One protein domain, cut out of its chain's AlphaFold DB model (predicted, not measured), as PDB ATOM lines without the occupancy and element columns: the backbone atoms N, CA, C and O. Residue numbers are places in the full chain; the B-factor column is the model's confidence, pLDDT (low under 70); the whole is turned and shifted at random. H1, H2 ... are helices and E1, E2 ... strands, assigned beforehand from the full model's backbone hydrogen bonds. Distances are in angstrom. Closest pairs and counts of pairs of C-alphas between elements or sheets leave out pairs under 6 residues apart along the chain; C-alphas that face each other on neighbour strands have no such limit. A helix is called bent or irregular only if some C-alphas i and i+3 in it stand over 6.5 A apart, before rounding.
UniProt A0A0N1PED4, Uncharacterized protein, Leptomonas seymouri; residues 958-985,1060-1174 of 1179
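What this domain is: This is residues 958 to 985 and 1060 to 1174 of the 1179 residues of an uncharacterized protein of Leptomonas seymouri (UniProt A0A0N1PED4). A long helical hairpin, H3 with the bent but nearly straight H4, makes the longest axis; H5, H6 and a small two-strand ribbon, E1 and E2, gather along its open half. H2 crosses beside the hairpin, and the short H1 packs on H3. The printed part has 143 residues, with six named helices and two named strands in the order H1 H2 E1 H3 H4 H5 E2 H6. The sheet, E1 - E2, is antiparallel, and the class is mostly helix. The whole is compact, with a radius of gyration of the C-alphas of 15.3 A, yet elongated, spanning 52 by 32 by 23 A.

Where its parts are: H1, residues 958 to 963, begins at C-alpha 958 (216.592, 222.937, 277.623). H2, residues 967 to 985, is 27.0 A long. E1 is residues 1075 to 1077, 6.6 A. H3, residues 1078 to 1105, is 37.9 A long; it has a kink of 52 degrees near residue 1085 and is irregular, with C-alphas 1079 and 1082 8.5 A apart. H4, residues 1111 to 1141, was assigned as one helix by its hydrogen bonds but is bent, with C-alphas 1122 and 1125 7.3 A apart; its arms are H4a, residues 1111 to 1122, 15.9 A, and H4b, residues 1125 to 1141, 24.3 A. H5, residues 1143 to 1155, is irregular, with C-alphas 1150 and 1153 8.3 A apart. E2 is residues 1156 to 1158, 6.5 A. H6, residues 1162 to 1172, ends at C-alpha 1172 (228.125, 208.564, 294.749).

How they stand to each other: H3 and H4a form a helical hairpin; they touch, with C-alphas 1099 and 1121 closest at 6.1 A. H3 and H4b touch at a shallow tilt of 19 degrees, opposite ways, with C-alphas 1089 and 1129 closest at 6.2 A. H6 touches H4b at a steep tilt of 38 degrees, with C-alphas 1166 and 1131 closest at 5.9 A. H5 touches H6, with C-alphas 1145 and 1169 closest at 6.2 A. E1 and E2 are antiparallel at 163 degrees; N 1076 and O 1157 are within hydrogen-bond range at 2.8 A. H1 touches H3, with C-alphas 958 and 1084 closest at 6.3 A. H2 is close to but not clearly touching H4a, about perpendicular at 84 degrees, with C-alphas 981 and 1119 closest at 7.0 A. H2 and H3 are apart. In H1, H2, H4a, H4b and H6 every O i to N i+4 pair is within hydrogen-bond range; in H3 21 of 24 are and in H5 6 of 9.

The domain as a whole: The two C-alphas farthest apart, those of Arg 1109 and Arg 1143, are 51.6 A apart. Residues 986 to 1059 are not printed; C-alphas 985 and 1060 are 8.7 A apart across the cut. Of the links that are printed whole, each is tight. Residues 1060 to 1074 have no named element. The mean pLDDT of the printed part is 92.3; residues 1108 to 1109 are under 70.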
ATOM      1  N   VAL A 958     216.937 224.213 276.965       89.38
ATOM      2  CA  VAL A 958     216.592 222.937 277.623       89.38
ATOM      3  C   VAL A 958     215.089 222.640 277.633       89.38
ATOM      4  O   VAL A 958     214.704 221.472 277.564       89.38
ATOM      5  N   VAL A 959     214.238 223.674 277.659       89.31
ATOM      6  CA  VAL A 959     212.771 223.532 277.611       89.31
ATOM      7  C   VAL A 959     212.307 223.237 276.186       89.31
ATOM      8  O   VAL A 959     211.592 222.261 275.957       89.31
ATOM      9  N   GLN A 960     212.789 224.009 275.205       88.25
ATOM     10  CA  GLN A 960     212.474 223.801 273.784       88.25
ATOM     11  C   GLN A 960     212.876 222.401 273.296       88.25
ATOM     12  O   GLN A 960     212.120 221.754 272.570       88.25
ATOM     13  N   GLN A 961     214.044 221.904 273.724       89.31
ATOM     14  CA  GLN A 961     214.485 220.540 273.423       89.31
ATOM     15  C   GLN A 961     213.536 219.477 273.990       89.31
ATOM     16  O   GLN A 961     213.253 218.489 273.314       89.31
ATOM     17  N   ALA A 962     213.044 219.680 275.213       90.25
ATOM     18  CA  ALA A 962     212.189 218.729 275.910       90.25
ATOM     19  C   ALA A 962     210.763 218.675 275.338       90.25
ATOM     20  O   ALA A 962     210.201 217.591 275.191       90.25
ATOM     21  N   GLU A 963     210.192 219.818 274.941       88.38
ATOM     22  CA  GLU A 963     208.880 219.846 274.276       88.38
ATOM     23  C   GLU A 963     208.879 219.078 272.941       88.38
ATOM     24  O   GLU A 963     207.865 218.472 272.578       88.38
ATOM     25  N   GLY A 964     210.020 219.043 272.241       87.88
ATOM     26  CA  GLY A 964     210.207 218.291 270.996       87.88
ATOM     27  C   GLY A 964     210.159 216.762 271.141       87.88
ATOM     28  O   GLY A 964     210.016 216.068 270.136       87.88
ATOM     29  N   LEU A 965     210.236 216.223 272.366       87.62
ATOM     30  CA  LEU A 965     210.196 214.777 272.639       87.62
ATOM     31  C   LEU A 965     208.768 214.195 272.654       87.62
ATOM     32  O   LEU A 965     208.586 212.975 272.646       87.62
ATOM     33  N   GLY A 966     207.743 215.050 272.646       86.44
ATOM     34  CA  GLY A 966     206.346 214.642 272.504       86.44
ATOM     35  C   GLY A 966     205.698 214.047 273.765       86.44
ATOM     36  O   GLY A 966     206.106 214.286 274.900       86.44
ATOM     37  N   GLY A 967     204.598 213.315 273.555       82.94
ATOM     38  CA  GLY A 967     203.627 213.000 274.612       82.94
ATOM     39  C   GLY A 967     204.082 212.001 275.682       82.94
ATOM     40  O   GLY A 967     203.657 212.131 276.826       82.94
ATOM     41  N   LEU A 968     204.944 211.034 275.348       86.12
ATOM     42  CA  LEU A 968     205.417 210.033 276.319       86.12
ATOM     43  C   LEU A 968     206.308 210.680 277.385       86.12
ATOM     44  O   LEU A 968     206.022 210.575 278.571       86.12
ATOM     45  N   PHE A 969     207.289 211.472 276.955       90.38
ATOM     46  CA  PHE A 969     208.173 212.227 277.845       90.38
ATOM     47  C   PHE A 969     207.404 213.165 278.799       90.38
ATOM     48  O   PHE A 969     207.759 213.309 279.973       90.38
ATOM     49  N   MET A 970     206.316 213.780 278.317       91.12
ATOM     50  CA  MET A 970     205.399 214.552 279.162       91.12
ATOM     51  C   MET A 970     204.684 213.679 280.196       91.12
ATOM     52  O   MET A 970     204.575 214.087 281.350       91.12
ATOM     53  N   GLN A 971     204.189 212.504 279.799       90.44
ATOM     54  CA  GLN A 971     203.502 211.580 280.700       90.44
ATOM     55  C   GLN A 971     204.440 211.071 281.805       90.44
ATOM     56  O   GLN A 971     204.034 211.041 282.968       90.44
ATOM     57  N   ASP A 972     205.686 210.744 281.464       91.06
ATOM     58  CA  ASP A 972     206.707 210.328 282.429       91.06
ATOM     59  C   ASP A 972     207.004 211.471 283.414       91.06
ATOM     60  O   ASP A 972     206.898 211.296 284.626       91.06
ATOM     61  N   SER A 973     207.230 212.689 282.904       94.25
ATOM     62  CA  SER A 973     207.435 213.890 283.733       94.25
ATOM     63  C   SER A 973     206.235 214.204 284.642       94.25
ATOM     64  O   SER A 973     206.417 214.571 285.801       94.25
ATOM     65  N   MET A 974     204.999 214.014 284.163       93.50
ATOM     66  CA  MET A 974     203.785 214.123 284.987       93.50
ATOM     67  C   MET A 974     203.746 213.070 286.101       93.50
ATOM     68  O   MET A 974     203.362 213.394 287.225       93.50
ATOM     69  N   CYS A 975     204.153 211.828 285.823       92.56
ATOM     70  CA  CYS A 975     204.213 210.773 286.836       92.56
ATOM     71  C   CYS A 975     205.252 211.091 287.920       92.56
ATOM     72  O   CYS A 975     204.934 210.985 289.104       92.56
ATOM     73  N   THR A 976     206.438 211.565 287.543       94.00
ATOM     74  CA  THR A 976     207.512 211.933 288.481       94.00
ATOM     75  C   THR A 976     207.130 213.132 289.356       94.00
ATOM     76  O   THR A 976     207.309 213.097 290.574       94.00
ATOM     77  N   ILE A 977     206.493 214.159 288.780       94.25
ATOM     78  CA  ILE A 977     205.937 215.300 289.532       94.25
ATOM     79  C   ILE A 977     204.867 214.851 290.549       94.25
ATOM     80  O   ILE A 977     204.843 215.353 291.677       94.25
ATOM     81  N   LEU A 978     204.020 213.873 290.203       91.25
ATOM     82  CA  LEU A 978     203.040 213.300 291.137       91.25
ATOM     83  C   LEU A 978     203.681 212.445 292.233       91.25
ATOM     84  O   LEU A 978     203.254 212.537 293.381       91.25
ATOM     85  N   GLN A 979     204.696 211.639 291.912       91.56
ATOM     86  CA  GLN A 979     205.429 210.844 292.905       91.56
ATOM     87  C   GLN A 979     206.079 211.750 293.959       91.56
ATOM     88  O   GLN A 979     205.930 211.503 295.157       91.56
ATOM     89  N   LEU A 980     206.701 212.857 293.533       90.75
ATOM     90  CA  LEU A 980     207.244 213.868 294.444       90.75
ATOM     91  C   LEU A 980     206.149 214.504 295.317       90.75
ATOM     92  O   LEU A 980     206.322 214.601 296.534       90.75
ATOM     93  N   ALA A 981     204.997 214.875 294.745       87.94
ATOM     94  CA  ALA A 981     203.866 215.390 295.524       87.94
ATOM     95  C   ALA A 981     203.392 214.382 296.592       87.94
ATOM     96  O   ALA A 981     203.257 214.727 297.770       87.94
ATOM     97  N   GLN A 982     203.199 213.118 296.201       87.38
ATOM     98  CA  GLN A 982     202.747 212.039 297.086       87.38
ATOM     99  C   GLN A 982     203.767 211.731 298.195       87.38
ATOM    100  O   GLN A 982     203.370 211.508 299.345       87.38
ATOM    101  N   HIS A 983     205.068 211.802 297.899       86.75
ATOM    102  CA  HIS A 983     206.134 211.657 298.892       86.75
ATOM    103  C   HIS A 983     206.050 212.742 299.982       86.75
ATOM    104  O   HIS A 983     206.024 212.418 301.171       86.75
ATOM    105  N   TYR A 984     205.892 214.018 299.604       80.81
ATOM    106  CA  TYR A 984     205.754 215.124 300.567       80.81
ATOM    107  C   TYR A 984     204.440 215.122 301.357       80.81
ATOM    108  O   TYR A 984     204.402 215.624 302.483       80.81
ATOM    109  N   MET A 985     203.363 214.552 300.812       78.62
ATOM    110  CA  MET A 985     202.125 214.331 301.571       78.62
ATOM    111  C   MET A 985     202.282 213.192 302.592       78.62
ATOM    112  O   MET A 985     201.753 213.274 303.704       78.62
ATOM    113  N   LEU A1060     195.302 211.396 297.068       77.88
ATOM    114  CA  LEU A1060     196.245 211.016 296.015       77.88
ATOM    115  C   LEU A1060     195.838 211.686 294.701       77.88
ATOM    116  O   LEU A1060     194.819 211.338 294.102       77.88
ATOM    117  N   TRP A1061     196.644 212.654 294.267       83.50
ATOM    118  CA  TRP A1061     196.412 213.389 293.027       83.50
ATOM    119  C   TRP A1061     196.578 212.491 291.800       83.50
ATOM    120  O   TRP A1061     197.424 211.589 291.779       83.50
ATOM    121  N   LYS A1062     195.808 212.778 290.751       86.69
ATOM    122  CA  LYS A1062     195.811 212.018 289.492       86.69
ATOM    123  C   LYS A1062     196.441 212.821 288.358       86.69
ATOM    124  O   LYS A1062     196.309 214.037 288.300       86.69
ATOM    125  N   VAL A1063     197.007 212.124 287.368       86.12
ATOM    126  CA  VAL A1063     197.518 212.730 286.114       86.12
ATOM    127  C   VAL A1063     196.457 213.606 285.430       86.12
ATOM    128  O   VAL A1063     196.781 214.619 284.833       86.12
ATOM    129  N   GLN A1064     195.177 213.254 285.584       88.25
ATOM    130  CA  GLN A1064     194.015 213.972 285.043       88.25
ATOM    131  C   GLN A1064     193.731 215.332 285.719       88.25
ATOM    132  O   GLN A1064     192.912 216.098 285.216       88.25
ATOM    133  N   GLU A1065     194.352 215.617 286.867       89.06
ATOM    134  CA  GLU A1065     194.174 216.855 287.644       89.06
ATOM    135  C   GLU A1065     195.297 217.876 287.360       89.06
ATOM    136  O   GLU A1065     195.108 219.084 287.551       89.06
ATOM    137  N   LEU A1066     196.431 217.397 286.831       91.94
ATOM    138  CA  LEU A1066     197.473 218.208 286.202       91.94
ATOM    139  C   LEU A1066     197.068 218.590 284.770       91.94
ATOM    140  O   LEU A1066     196.417 217.830 284.052       91.94
ATOM    141  N   ARG A1067     197.490 219.775 284.335       93.31
ATOM    142  CA  ARG A1067     197.438 220.234 282.940       93.31
ATOM    143  C   ARG A1067     198.860 220.308 282.382       93.31
ATOM    144  O   ARG A1067     199.827 220.276 283.141       93.31
ATOM    145  N   ARG A1068     199.000 220.451 281.057       91.44
ATOM    146  CA  ARG A1068     200.316 220.631 280.411       91.44
ATOM    147  C   ARG A1068     201.084 221.796 281.032       91.44
ATOM    148  O   ARG A1068     202.276 221.677 281.272       91.44
ATOM    149  N   GLU A1069     200.394 222.899 281.304       92.94
ATOM    150  CA  GLU A1069     201.014 224.149 281.747       92.94
ATOM    151  C   GLU A1069     201.548 224.078 283.188       92.94
ATOM    152  O   GLU A1069     202.273 224.972 283.605       92.94
ATOM    153  N   ASP A1070     201.221 223.029 283.949       94.31
ATOM    154  CA  ASP A1070     201.733 222.837 285.311       94.31
ATOM    155  C   ASP A1070     203.107 222.174 285.349       94.31
ATOM    156  O   ASP A1070     203.815 222.306 286.348       94.31
ATOM    157  N   VAL A1071     203.463 221.440 284.290       95.12
ATOM    158  CA  VAL A1071     204.627 220.557 284.262       95.12
ATOM    159  C   VAL A1071     205.704 221.135 283.357       95.12
ATOM    160  O   VAL A1071     205.643 221.019 282.135       95.12
ATOM    161  N   LEU A1072     206.724 221.728 283.977       96.31
ATOM    162  CA  LEU A1072     207.938 222.126 283.277       96.31
ATOM    163  C   LEU A1072     208.643 220.896 282.686       96.31
ATOM    164  O   LEU A1072     209.018 219.957 283.395       96.31
ATOM    165  N   LEU A1073     208.850 220.936 281.376       96.00
ATOM    166  CA  LEU A1073     209.646 219.971 280.633       96.00
ATOM    167  C   LEU A1073     211.046 220.551 280.427       96.00
ATOM    168  O   LEU A1073     211.169 221.658 279.913       96.00
ATOM    169  N   PHE A1074     212.088 219.818 280.814       96.81
ATOM    170  CA  PHE A1074     213.477 220.172 280.503       96.81
ATOM    171  C   PHE A1074     214.302 218.916 280.197       96.81
ATOM    172  O   PHE A1074     214.051 217.851 280.766       96.81
ATOM    173  N   LEU A1075     215.286 219.055 279.308       96.94
ATOM    174  CA  LEU A1075     216.276 218.035 278.962       96.94
ATOM    175  C   LEU A1075     217.672 218.658 279.023       96.94
ATOM    176  O   LEU A1075     217.920 219.682 278.394       96.94
ATOM    177  N   ILE A1076     218.576 217.987 279.731       97.56
ATOM    178  CA  ILE A1076     219.988 218.334 279.884       97.56
ATOM    179  C   ILE A1076     220.803 217.152 279.354       97.56
ATOM    180  O   ILE A1076     220.640 216.017 279.818       97.56
ATOM    181  N   ARG A1077     221.689 217.399 278.391       96.81
ATOM    182  CA  ARG A1077     222.586 216.392 277.806       96.81
ATOM    183  C   ARG A1077     223.931 216.414 278.518       96.81
ATOM    184  O   ARG A1077     224.492 217.482 278.750       96.81
ATOM    185  N   TYR A1078     224.522 215.246 278.762       95.69
ATOM    186  CA  TYR A1078     225.841 215.143 279.393       95.69
ATOM    187  C   TYR A1078     226.923 215.958 278.655       95.69
ATOM    188  O   TYR A1078     227.736 216.630 279.286       95.69
ATOM    189  N   THR A1079     226.875 215.996 277.317       95.25
ATOM    190  CA  THR A1079     227.791 216.781 276.464       95.25
ATOM    191  C   THR A1079     227.742 218.293 276.702       95.25
ATOM    192  O   THR A1079     228.660 219.002 276.289       95.25
ATOM    193  N   HIS A1080     226.683 218.800 277.335       96.12
ATOM    194  CA  HIS A1080     226.462 220.220 277.618       96.12
ATOM    195  C   HIS A1080     226.109 220.472 279.094       96.12
ATOM    196  O   HIS A1080     225.668 221.566 279.438       96.12
ATOM    197  N   LEU A1081     226.346 219.489 279.975       95.12
ATOM    198  CA  LEU A1081     225.893 219.467 281.372       95.12
ATOM    199  C   LEU A1081     226.216 220.758 282.139       95.12
ATOM    200  O   LEU A1081     225.376 221.253 282.876       95.12
ATOM    201  N   MET A1082     227.407 221.332 281.951       95.06
ATOM    202  CA  MET A1082     227.830 222.548 282.664       95.06
ATOM    203  C   MET A1082     227.121 223.837 282.209       95.06
ATOM    204  O   MET A1082     227.158 224.819 282.948       95.06
ATOM    205  N   ALA A1083     226.474 223.836 281.036       95.50
ATOM    206  CA  ALA A1083     225.732 224.972 280.480       95.50
ATOM    207  C   ALA A1083     224.206 224.770 280.565       95.50
ATOM    208  O   ALA A1083     223.491 225.646 281.044       95.50
ATOM    209  N   GLU A1084     223.716 223.586 280.187       96.88
ATOM    210  CA  GLU A1084     222.284 223.258 280.200       96.88
ATOM    211  C   GLU A1084     221.726 223.072 281.632       96.88
ATOM    212  O   GLU A1084     220.550 223.330 281.875       96.88
ATOM    213  N   LEU A1085     222.546 222.683 282.620       97.06
ATOM    214  CA  LEU A1085     222.087 222.541 284.011       97.06
ATOM    215  C   LEU A1085     221.794 223.894 284.703       97.06
ATOM    216  O   LEU A1085     220.758 223.988 285.358       97.06
ATOM    217  N   PRO A1086     222.612 224.958 284.542       95.94
ATOM    218  CA  PRO A1086     222.207 226.326 284.880       95.94
ATOM    219  C   PRO A1086     220.911 226.790 284.197       95.94
ATOM    220  O   PRO A1086     220.027 227.277 284.898       95.94
ATOM    221  N   GLU A1087     220.749 226.578 282.880       96.25
ATOM    222  CA  GLU A1087     219.499 226.929 282.174       96.25
ATOM    223  C   GLU A1087     218.272 226.238 282.791       96.25
ATOM    224  O   GLU A1087     217.212 226.845 282.920       96.25
ATOM    225  N   ALA A1088     218.401 224.969 283.196       96.62
ATOM    226  CA  ALA A1088     217.309 224.229 283.822       96.62
ATOM    227  C   ALA A1088     216.958 224.745 285.230       96.62
ATOM    228  O   ALA A1088     215.798 224.664 285.631       96.62
ATOM    229  N   ILE A1089     217.928 225.292 285.972       97.12
ATOM    230  CA  ILE A1089     217.680 225.932 287.274       97.12
ATOM    231  C   ILE A1089     216.907 227.244 287.070       97.12
ATOM    232  O   ILE A1089     215.878 227.432 287.717       97.12
ATOM    233  N   GLU A1090     217.329 228.098 286.128       94.94
ATOM    234  CA  GLU A1090     216.625 229.352 285.800       94.94
ATOM    235  C   GLU A1090     215.206 229.081 285.258       94.94
ATOM    236  O   GLU A1090     214.243 229.721 285.676       94.94
ATOM    237  N   ALA A1091     215.036 228.055 284.415       95.00
ATOM    238  CA  ALA A1091     213.725 227.640 283.915       95.00
ATOM    239  C   ALA A1091     212.768 227.171 285.032       95.00
ATOM    240  O   ALA A1091     211.558 227.387 284.935       95.00
ATOM    241  N   VAL A1092     213.284 226.548 286.099       96.81
ATOM    242  CA  VAL A1092     212.486 226.170 287.282       96.81
ATOM    243  C   VAL A1092     212.123 227.391 288.134       96.81
ATOM    244  O   VAL A1092     211.012 227.440 288.664       96.81
ATOM    245  N   GLU A1093     212.998 228.394 288.226       94.25
ATOM    246  CA  GLU A1093     212.716 229.669 288.906       94.25
ATOM    247  C   GLU A1093     211.620 230.471 288.165       94.25
ATOM    248  O   GLU A1093     210.618 230.858 288.779       94.25
ATOM    249  N   ASP A1094     211.716 230.602 286.835       93.44
ATOM    250  CA  ASP A1094     210.668 231.202 285.985       93.44
ATOM    251  C   ASP A1094     209.332 230.415 286.080       93.44
ATOM    252  O   ASP A1094     208.245 231.007 286.072       93.44
ATOM    253  N   HIS A1095     209.376 229.082 286.232       95.19
ATOM    254  CA  HIS A1095     208.168 228.253 286.397       95.19
ATOM    255  C   HIS A1095     207.535 228.360 287.794       95.19
ATOM    256  O   HIS A1095     206.309 228.361 287.919       95.19
ATOM    257  N   LEU A1096     208.337 228.525 288.851       94.31
ATOM    258  CA  LEU A1096     207.839 228.857 290.192       94.31
ATOM    259  C   LEU A1096     207.086 230.197 290.180       94.31
ATOM    260  O   LEU A1096     205.985 230.292 290.733       94.31
ATOM    261  N   TYR A1097     207.623 231.205 289.486       90.62
ATOM    262  CA  TYR A1097     206.936 232.481 289.277       90.62
ATOM    263  C   TYR A1097     205.627 232.314 288.479       90.62
ATOM    264  O   TYR A1097     204.589 232.870 288.861       90.62
ATOM    265  N   PHE A1098     205.626 231.492 287.422       93.00
ATOM    266  CA  PHE A1098     204.407 231.155 286.678       93.00
ATOM    267  C   PHE A1098     203.334 230.515 287.577       93.00
ATOM    268  O   PHE A1098     202.199 230.999 287.605       93.00
ATOM    269  N   LEU A1099     203.674 229.486 288.359       93.56
ATOM    270  CA  LEU A1099     202.728 228.803 289.255       93.56
ATOM    271  C   LEU A1099     202.164 229.742 290.331       93.56
ATOM    272  O   LEU A1099     200.961 229.719 290.604       93.56
ATOM    273  N   ARG A1100     202.995 230.635 290.881       91.69
ATOM    274  CA  ARG A1100     202.567 231.701 291.802       91.69
ATOM    275  C   ARG A1100     201.539 232.638 291.166       91.69
ATOM    276  O   ARG A1100     200.517 232.944 291.784       91.69
ATOM    277  N   ARG A1101     201.767 233.052 289.915       87.88
ATOM    278  CA  ARG A1101     200.819 233.873 289.146       87.88
ATOM    279  C   ARG A1101     199.519 233.110 288.870       87.88
ATOM    280  O   ARG A1101     198.440 233.677 289.032       87.88
ATOM    281  N   GLN A1102     199.589 231.816 288.546       90.19
ATOM    282  CA  GLN A1102     198.393 230.975 288.402       90.19
ATOM    283  C   GLN A1102     197.622 230.830 289.725       90.19
ATOM    284  O   GLN A1102     196.397 230.895 289.712       90.19
ATOM    285  N   LEU A1103     198.289 230.721 290.880       89.44
ATOM    286  CA  LEU A1103     197.638 230.693 292.202       89.44
ATOM    287  C   LEU A1103     196.888 231.987 292.550       89.44
ATOM    288  O   LEU A1103     195.835 231.942 293.198       89.44
ATOM    289  N   GLN A1104     197.417 233.134 292.122       85.25
ATOM    290  CA  GLN A1104     196.766 234.437 292.278       85.25
ATOM    291  C   GLN A1104     195.549 234.578 291.352       85.25
ATOM    292  O   GLN A1104     194.513 235.085 291.781       85.25
ATOM    293  N   LEU A1105     195.650 234.094 290.108       83.31
ATOM    294  CA  LEU A1105     194.584 234.178 289.101       83.31
ATOM    295  C   LEU A1105     193.505 233.085 289.235       83.31
ATOM    296  O   LEU A1105     192.382 233.284 288.772       83.31
ATOM    297  N   CYS A1106     193.813 231.938 289.850       83.75
ATOM    298  CA  CYS A1106     192.898 230.801 289.966       83.75
ATOM    299  C   CYS A1106     191.678 231.149 290.847       83.75
ATOM    300  O   CYS A1106     191.849 231.375 292.055       83.75
ATOM    301  N   PRO A1107     190.443 231.141 290.298       75.81
ATOM    302  CA  PRO A1107     189.243 231.507 291.043       75.81
ATOM    303  C   PRO A1107     189.036 230.645 292.289       75.81
ATOM    304  O   PRO A1107     189.185 229.425 292.247       75.81
ATOM    305  N   THR A1108     188.582 231.258 293.384       69.12
ATOM    306  CA  THR A1108     188.313 230.581 294.670       69.12
ATOM    307  C   THR A1108     187.225 229.506 294.614       69.12
ATOM    308  O   THR A1108     187.045 228.771 295.578       69.12
ATOM    309  N   ARG A1109     186.492 229.388 293.500       64.62
ATOM    310  CA  ARG A1109     185.512 228.313 293.284       64.62
ATOM    311  C   ARG A1109     186.147 227.001 292.824       64.62
ATOM    312  O   ARG A1109     185.597 225.947 293.122       64.62
ATOM    313  N   ASP A1110     187.296 227.044 292.150       83.62
ATOM    314  CA  ASP A1110     188.012 225.840 291.709       83.62
ATOM    315  C   ASP A1110     189.041 225.417 292.773       83.62
ATOM    316  O   ASP A1110     190.259 225.512 292.609       83.62
ATOM    317  N   MET A1111     188.522 225.010 293.934       81.94
ATOM    318  CA  MET A1111     189.337 224.661 295.105       81.94
ATOM    319  C   MET A1111     190.233 223.441 294.858       81.94
ATOM    320  O   MET A1111     191.331 223.381 295.408       81.94
ATOM    321  N   GLY A1112     189.802 222.503 294.007       87.00
ATOM    322  CA  GLY A1112     190.629 221.373 293.577       87.00
ATOM    323  C   GLY A1112     191.848 221.859 292.799       87.00
ATOM    324  O   GLY A1112     192.981 221.597 293.203       87.00
ATOM    325  N   ARG A1113     191.629 222.670 291.756       90.75
ATOM    326  CA  ARG A1113     192.711 223.276 290.972       90.75
ATOM    327  C   ARG A1113     193.650 224.137 291.811       90.75
ATOM    328  O   ARG A1113     194.860 224.096 291.602       90.75
ATOM    329  N   ARG A1114     193.107 224.893 292.767       89.19
ATOM    330  CA  ARG A1114     193.897 225.731 293.677       89.19
ATOM    331  C   ARG A1114     194.779 224.892 294.608       89.19
ATOM    332  O   ARG A1114     195.922 225.277 294.816       89.19
ATOM    333  N   CYS A1115     194.304 223.747 295.109       89.50
ATOM    334  CA  CYS A1115     195.155 222.792 295.834       89.50
ATOM    335  C   CYS A1115     196.261 222.209 294.937       89.50
ATOM    336  O   CYS A1115     197.412 222.179 295.367       89.50
ATOM    337  N   VAL A1116     195.938 221.823 293.695       92.50
ATOM    338  CA  VAL A1116     196.924 221.284 292.735       92.50
ATOM    339  C   VAL A1116     198.047 222.290 292.463       92.50
ATOM    340  O   VAL A1116     199.223 221.973 292.605       92.50
ATOM    341  N   LEU A1117     197.709 223.541 292.154       93.62
ATOM    342  CA  LEU A1117     198.719 224.586 291.962       93.62
ATOM    343  C   LEU A1117     199.506 224.886 293.255       93.62
ATOM    344  O   LEU A1117     200.687 225.225 293.189       93.62
ATOM    345  N   ASN A1118     198.872 224.752 294.429       93.44
ATOM    346  CA  ASN A1118     199.482 225.092 295.713       93.44
ATOM    347  C   ASN A1118     200.609 224.134 296.077       93.44
ATOM    348  O   ASN A1118     201.706 224.597 296.376       93.44
ATOM    349  N   ASP A1119     200.375 222.819 296.051       92.69
ATOM    350  CA  ASP A1119     201.403 221.901 296.552       92.69
ATOM    351  C   ASP A1119     202.515 221.644 295.516       92.69
ATOM    352  O   ASP A1119     203.636 221.321 295.920       92.69
ATOM    353  N   LEU A1120     202.269 221.923 294.223       95.00
ATOM    354  CA  LEU A1120     203.326 222.081 293.212       95.00
ATOM    355  C   LEU A1120     204.272 223.233 293.570       95.00
ATOM    356  O   LEU A1120     205.481 223.025 293.652       95.00
ATOM    357  N   TYR A1121     203.717 224.426 293.809       95.12
ATOM    358  CA  TYR A1121     204.478 225.633 294.143       95.12
ATOM    359  C   TYR A1121     205.183 225.529 295.506       95.12
ATOM    360  O   TYR A1121     206.349 225.888 295.625       95.12
ATOM    361  N   MET A1122     204.498 225.005 296.526       91.44
ATOM    362  CA  MET A1122     204.994 224.968 297.909       91.44
ATOM    363  C   MET A1122     205.888 223.765 298.242       91.44
ATOM    364  O   MET A1122     206.510 223.775 299.302       91.44
ATOM    365  N   ASN A1123     205.918 222.703 297.422       92.69
ATOM    366  CA  ASN A1123     206.653 221.469 297.758       92.69
ATOM    367  C   ASN A1123     207.404 220.866 296.567       92.69
ATOM    368  O   ASN A1123     208.597 220.597 296.684       92.69
ATOM    369  N   VAL A1124     206.735 220.640 295.428       95.31
ATOM    370  CA  VAL A1124     207.350 219.872 294.331       95.31
ATOM    371  C   VAL A1124     208.446 220.669 293.628       95.31
ATOM    372  O   VAL A1124     209.585 220.210 293.566       95.31
ATOM    373  N   TYR A1125     208.141 221.871 293.140       97.00
ATOM    374  CA  TYR A1125     209.113 222.665 292.386       97.00
ATOM    375  C   TYR A1125     210.293 223.205 293.208       97.00
ATOM    376  O   TYR A1125     211.406 223.160 292.686       97.00
ATOM    377  N   PRO A1126     210.135 223.601 294.488       95.88
ATOM    378  CA  PRO A1126     211.280 223.880 295.356       95.88
ATOM    379  C   PRO A1126     212.208 222.666 295.519       95.88
ATOM    380  O   PRO A1126     213.421 222.820 295.583       95.88
ATOM    381  N   SER A1127     211.665 221.445 295.513       94.88
ATOM    382  CA  SER A1127     212.475 220.222 295.616       94.88
ATOM    383  C   SER A1127     213.179 219.881 294.301       94.88
ATOM    384  O   SER A1127     214.373 219.604 294.307       94.88
ATOM    385  N   VAL A1128     212.488 220.006 293.159       97.00
ATOM    386  CA  VAL A1128     213.089 219.920 291.809       97.00
ATOM    387  C   VAL A1128     214.260 220.905 291.665       97.00
ATOM    388  O   VAL A1128     215.324 220.547 291.160       97.00
ATOM    389  N   HIS A1129     214.085 222.131 292.160       96.81
ATOM    390  CA  HIS A1129     215.104 223.179 292.180       96.81
ATOM    391  C   HIS A1129     216.316 222.820 293.051       96.81
ATOM    392  O   HIS A1129     217.455 222.894 292.582       96.81
ATOM    393  N   LEU A1130     216.077 222.362 294.286       95.38
ATOM    394  CA  LEU A1130     217.125 221.892 295.199       95.38
ATOM    395  C   LEU A1130     217.902 220.701 294.622       95.38
ATOM    396  O   LEU A1130     219.130 220.690 294.704       95.38
ATOM    397  N   PHE A1131     217.224 219.741 293.985       97.25
ATOM    398  CA  PHE A1131     217.872 218.599 293.335       97.25
ATOM    399  C   PHE A1131     218.805 219.051 292.204       97.25
ATOM    400  O   PHE A1131     219.966 218.642 292.171       97.25
ATOM    401  N   LEU A1132     218.349 219.944 291.316       97.56
ATOM    402  CA  LEU A1132     219.184 220.489 290.237       97.56
ATOM    403  C   LEU A1132     220.377 221.297 290.778       97.56
ATOM    404  O   LEU A1132     221.497 221.134 290.286       97.56
ATOM    405  N   ARG A1133     220.178 222.123 291.817       97.00
ATOM    406  CA  ARG A1133     221.268 222.868 292.477       97.00
ATOM    407  C   ARG A1133     222.286 221.931 293.145       97.00
ATOM    408  O   ARG A1133     223.486 222.150 292.978       97.00
ATOM    409  N   PHE A1134     221.841 220.863 293.812       96.88
ATOM    410  CA  PHE A1134     222.716 219.832 294.387       96.88
ATOM    411  C   PHE A1134     223.519 219.096 293.305       96.88
ATOM    412  O   PHE A1134     224.745 219.035 293.392       96.88
ATOM    413  N   ILE A1135     222.862 218.618 292.242       97.31
ATOM    414  CA  ILE A1135     223.529 217.948 291.114       97.31
ATOM    415  C   ILE A1135     224.574 218.881 290.480       97.31
ATOM    416  O   ILE A1135     225.692 218.447 290.217       97.31
ATOM    417  N   ASN A1136     224.270 220.174 290.308       97.31
ATOM    418  CA  ASN A1136     225.208 221.174 289.779       97.31
ATOM    419  C   ASN A1136     226.426 221.366 290.699       97.31
ATOM    420  O   ASN A1136     227.569 221.348 290.239       97.31
ATOM    421  N   GLN A1137     226.200 221.491 292.009       96.31
ATOM    422  CA  GLN A1137     227.268 221.632 293.001       96.31
ATOM    423  C   GLN A1137     228.179 220.394 293.037       96.31
ATOM    424  O   GLN A1137     229.403 220.538 293.072       96.31
ATOM    425  N   GLN A1138     227.609 219.186 292.992       96.69
ATOM    426  CA  GLN A1138     228.374 217.939 293.065       96.69
ATOM    427  C   GLN A1138     229.070 217.587 291.745       96.69
ATOM    428  O   GLN A1138     230.221 217.156 291.767       96.69
ATOM    429  N   ALA A1139     228.447 217.851 290.592       95.56
ATOM    430  CA  ALA A1139     229.075 217.681 289.280       95.56
ATOM    431  C   ALA A1139     230.287 218.614 289.086       95.56
ATOM    432  O   ALA A1139     231.272 218.217 288.471       95.56
ATOM    433  N   ARG A1140     230.263 219.823 289.667       95.50
ATOM    434  CA  ARG A1140     231.425 220.734 289.694       95.50
ATOM    435  C   ARG A1140     232.531 220.298 290.664       95.50
ATOM    436  O   ARG A1140     233.675 220.697 290.478       95.50
ATOM    437  N   ARG A1141     232.206 219.516 291.704       95.00
ATOM    438  CA  ARG A1141     233.144 219.100 292.767       95.00
ATOM    439  C   ARG A1141     233.737 217.702 292.575       95.00
ATOM    440  O   ARG A1141     234.854 217.464 293.022       95.00
ATOM    441  N   SER A1142     233.018 216.774 291.942       95.69
ATOM    442  CA  SER A1142     233.400 215.360 291.867       95.69
ATOM    443  C   SER A1142     233.435 214.831 290.433       95.69
ATOM    444  O   SER A1142     232.413 214.687 289.760       95.69
ATOM    445  N   ARG A1143     234.630 214.418 289.994       95.31
ATOM    446  CA  ARG A1143     234.815 213.685 288.731       95.31
ATOM    447  C   ARG A1143     234.093 212.331 288.727       95.31
ATOM    448  O   ARG A1143     233.671 211.886 287.665       95.31
ATOM    449  N   GLY A1144     233.915 211.704 289.895       96.00
ATOM    450  CA  GLY A1144     233.119 210.480 290.035       96.00
ATOM    451  C   GLY A1144     231.644 210.720 289.709       96.00
ATOM    452  O   GLY A1144     231.054 209.954 288.952       96.00
ATOM    453  N   VAL A1145     231.089 211.848 290.170       96.62
ATOM    454  CA  VAL A1145     229.722 212.277 289.827       96.62
ATOM    455  C   VAL A1145     229.596 212.565 288.330       96.62
ATOM    456  O   VAL A1145     228.648 212.096 287.710       96.62
ATOM    457  N   LEU A1146     230.565 213.247 287.708       96.56
ATOM    458  CA  LEU A1146     230.565 213.429 286.248       96.56
ATOM    459  C   LEU A1146     230.602 212.089 285.492       96.56
ATOM    460  O   LEU A1146     229.861 211.905 284.530       96.56
ATOM    461  N   GLN A1147     231.403 211.120 285.944       96.38
ATOM    462  CA  GLN A1147     231.448 209.797 285.320       96.38
ATOM    463  C   GLN A1147     230.127 209.030 285.497       96.38
ATOM    464  O   GLN A1147     229.625 208.468 284.521       96.38
ATOM    465  N   LEU A1148     229.518 209.066 286.686       97.06
ATOM    466  CA  LEU A1148     228.191 208.502 286.940       97.06
ATOM    467  C   LEU A1148     227.146 209.108 285.992       97.06
ATOM    468  O   LEU A1148     226.485 208.367 285.265       97.06
ATOM    469  N   LEU A1149     227.054 210.441 285.940       96.56
ATOM    470  CA  LEU A1149     226.110 211.180 285.092       96.56
ATOM    471  C   LEU A1149     226.332 210.952 283.587       96.56
ATOM    472  O   LEU A1149     225.400 211.141 282.811       96.56
ATOM    473  N   SER A1150     227.526 210.520 283.164       96.31
ATOM    474  CA  SER A1150     227.779 210.096 281.777       96.31
ATOM    475  C   SER A1150     227.178 208.725 281.437       96.31
ATOM    476  O   SER A1150     226.854 208.460 280.282       96.31
ATOM    477  N   SER A1151     227.033 207.858 282.444       95.69
ATOM    478  CA  SER A1151     226.574 206.469 282.300       95.69
ATOM    479  C   SER A1151     225.085 206.277 282.606       95.69
ATOM    480  O   SER A1151     224.437 205.416 282.013       95.69
ATOM    481  N   LEU A1152     224.535 207.092 283.510       94.00
ATOM    482  CA  LEU A1152     223.148 207.019 283.953       94.00
ATOM    483  C   LEU A1152     222.200 207.501 282.844       94.00
ATOM    484  O   LEU A1152     222.427 208.553 282.244       94.00
ATOM    485  N   ASN A1153     221.144 206.729 282.566       86.88
ATOM    486  CA  ASN A1153     220.058 207.079 281.639       86.88
ATOM    487  C   ASN A1153     220.537 207.679 280.295       86.88
ATOM    488  O   ASN A1153     220.036 208.699 279.814       86.88
ATOM    489  N   GLY A1154     221.556 207.047 279.698       91.38
ATOM    490  CA  GLY A1154     222.120 207.435 278.399       91.38
ATOM    491  C   GLY A1154     222.870 208.772 278.392       91.38
ATOM    492  O   GLY A1154     223.059 209.349 277.322       91.38
ATOM    493  N   GLY A1155     223.266 209.287 279.560       94.25
ATOM    494  CA  GLY A1155     223.884 210.605 279.687       94.25
ATOM    495  C   GLY A1155     222.874 211.747 279.571       94.25
ATOM    496  O   GLY A1155     223.179 212.772 278.953       94.25
ATOM    497  N   THR A1156     221.661 211.581 280.112       96.44
ATOM    498  CA  THR A1156     220.620 212.624 280.098       96.44
ATOM    499  C   THR A1156     219.929 212.801 281.449       96.44
ATOM    500  O   THR A1156     219.587 211.833 282.129       96.44
ATOM    501  N   ILE A1157     219.698 214.062 281.824       97.12
ATOM    502  CA  ILE A1157     218.933 214.460 283.014       97.12
ATOM    503  C   ILE A1157     217.693 215.209 282.523       97.12
ATOM    504  O   ILE A1157     217.802 216.124 281.707       97.12
ATOM    505  N   HIS A1158     216.513 214.823 282.994       96.25
ATOM    506  CA  HIS A1158     215.248 215.422 282.577       96.25
ATOM    507  C   HIS A1158     214.204 215.403 283.697       96.25
ATOM    508  O   HIS A1158     214.336 214.663 284.671       96.25
ATOM    509  N   SER A1159     213.130 216.186 283.555       96.19
ATOM    510  CA  SER A1159     212.073 216.276 284.579       96.19
ATOM    511  C   SER A1159     211.382 214.939 284.899       96.19
ATOM    512  O   SER A1159     210.836 214.788 285.989       96.19
ATOM    513  N   GLY A1160     211.468 213.952 284.001       95.81
ATOM    514  CA  GLY A1160     211.033 212.571 284.243       95.81
ATOM    515  C   GLY A1160     211.981 211.721 285.105       95.81
ATOM    516  O   GLY A1160     211.486 210.925 285.892       95.81
ATOM    517  N   ASN A1161     213.308 211.885 285.013       96.81
ATOM    518  CA  ASN A1161     214.274 211.023 285.725       96.81
ATOM    519  C   ASN A1161     215.009 211.702 286.897       96.81
ATOM    520  O   ASN A1161     215.814 211.064 287.571       96.81
ATOM    521  N   LEU A1162     214.731 212.984 287.164       96.81
ATOM    522  CA  LEU A1162     215.461 213.791 288.147       96.81
ATOM    523  C   LEU A1162     215.648 213.143 289.541       96.81
ATOM    524  O   LEU A1162     216.752 213.282 290.067       96.81
ATOM    525  N   PRO A1163     214.664 212.445 290.153       95.81
ATOM    526  CA  PRO A1163     214.870 211.810 291.458       95.81
ATOM    527  C   PRO A1163     215.905 210.680 291.411       95.81
ATOM    528  O   PRO A1163     216.801 210.656 292.245       95.81
ATOM    529  N   GLU A1164     215.869 209.824 290.383       95.94
ATOM    530  CA  GLU A1164     216.864 208.754 290.183       95.94
ATOM    531  C   GLU A1164     218.282 209.332 290.070       95.94
ATOM    532  O   GLU A1164     219.242 208.795 290.621       95.94
ATOM    533  N   VAL A1165     218.406 210.460 289.361       96.56
ATOM    534  CA  VAL A1165     219.669 211.183 289.191       96.56
ATOM    535  C   VAL A1165     220.131 211.796 290.516       96.56
ATOM    536  O   VAL A1165     221.314 211.704 290.845       96.56
ATOM    537  N   TYR A1166     219.226 212.395 291.290       96.81
ATOM    538  CA  TYR A1166     219.530 212.947 292.610       96.81
ATOM    539  C   TYR A1166     220.012 211.859 293.582       96.81
ATOM    540  O   TYR A1166     221.088 212.005 294.169       96.81
ATOM    541  N   ASP A1167     219.285 210.744 293.682       95.56
ATOM    542  CA  ASP A1167     219.607 209.629 294.577       95.56
ATOM    543  C   ASP A1167     220.943 208.974 294.204       95.56
ATOM    544  O   ASP A1167     221.790 208.742 295.072       95.56
ATOM    545  N   ALA A1168     221.195 208.748 292.909       95.94
ATOM    546  CA  ALA A1168     222.462 208.196 292.434       95.94
ATOM    547  C   ALA A1168     223.655 209.129 292.739       95.94
ATOM    548  O   ALA A1168     224.730 208.662 293.127       95.94
ATOM    549  N   VAL A1169     223.479 210.453 292.623       96.12
ATOM    550  CA  VAL A1169     224.508 211.434 293.019       96.12
ATOM    551  C   VAL A1169     224.681 211.478 294.544       96.12
ATOM    552  O   VAL A1169     225.816 211.581 295.015       96.12
ATOM    553  N   GLY A1170     223.607 211.329 295.325       93.69
ATOM    554  CA  GLY A1170     223.655 211.193 296.787       93.69
ATOM    555  C   GLY A1170     224.457 209.969 297.245       93.69
ATOM    556  O   GLY A1170     225.330 210.090 298.107       93.69
ATOM    557  N   GLN A1171     224.249 208.820 296.594       94.19
ATOM    558  CA  GLN A1171     225.018 207.591 296.820       94.19
ATOM    559  C   GLN A1171     226.491 207.763 296.424       94.19
ATOM    560  O   GLN A1171     227.388 207.469 297.212       94.19
ATOM    561  N   CYS A1172     226.762 208.323 295.241       94.00
ATOM    562  CA  CYS A1172     228.125 208.564 294.749       94.00
ATOM    563  C   CYS A1172     228.918 209.592 295.578       94.00
ATOM    564  O   CYS A1172     230.147 209.628 295.501       94.00
ATOM    565  N   THR A1173     228.238 210.439 296.353       92.12
ATOM    566  CA  THR A1173     228.864 211.421 297.256       92.12
ATOM    567  C   THR A1173     228.923 210.954 298.711       92.12
ATOM    568  O   THR A1173     229.486 211.664 299.542       92.12
ATOM    569  N   GLY A1174     228.386 209.770 299.031       88.00
ATOM    570  CA  GLY A1174     228.318 209.250 300.402       88.00
ATOM    571  C   GLY A1174     227.369 210.033 301.317       88.00
ATOM    572  O   GLY A1174     227.473 209.918 302.536       88.00
TER     573      GLY A1174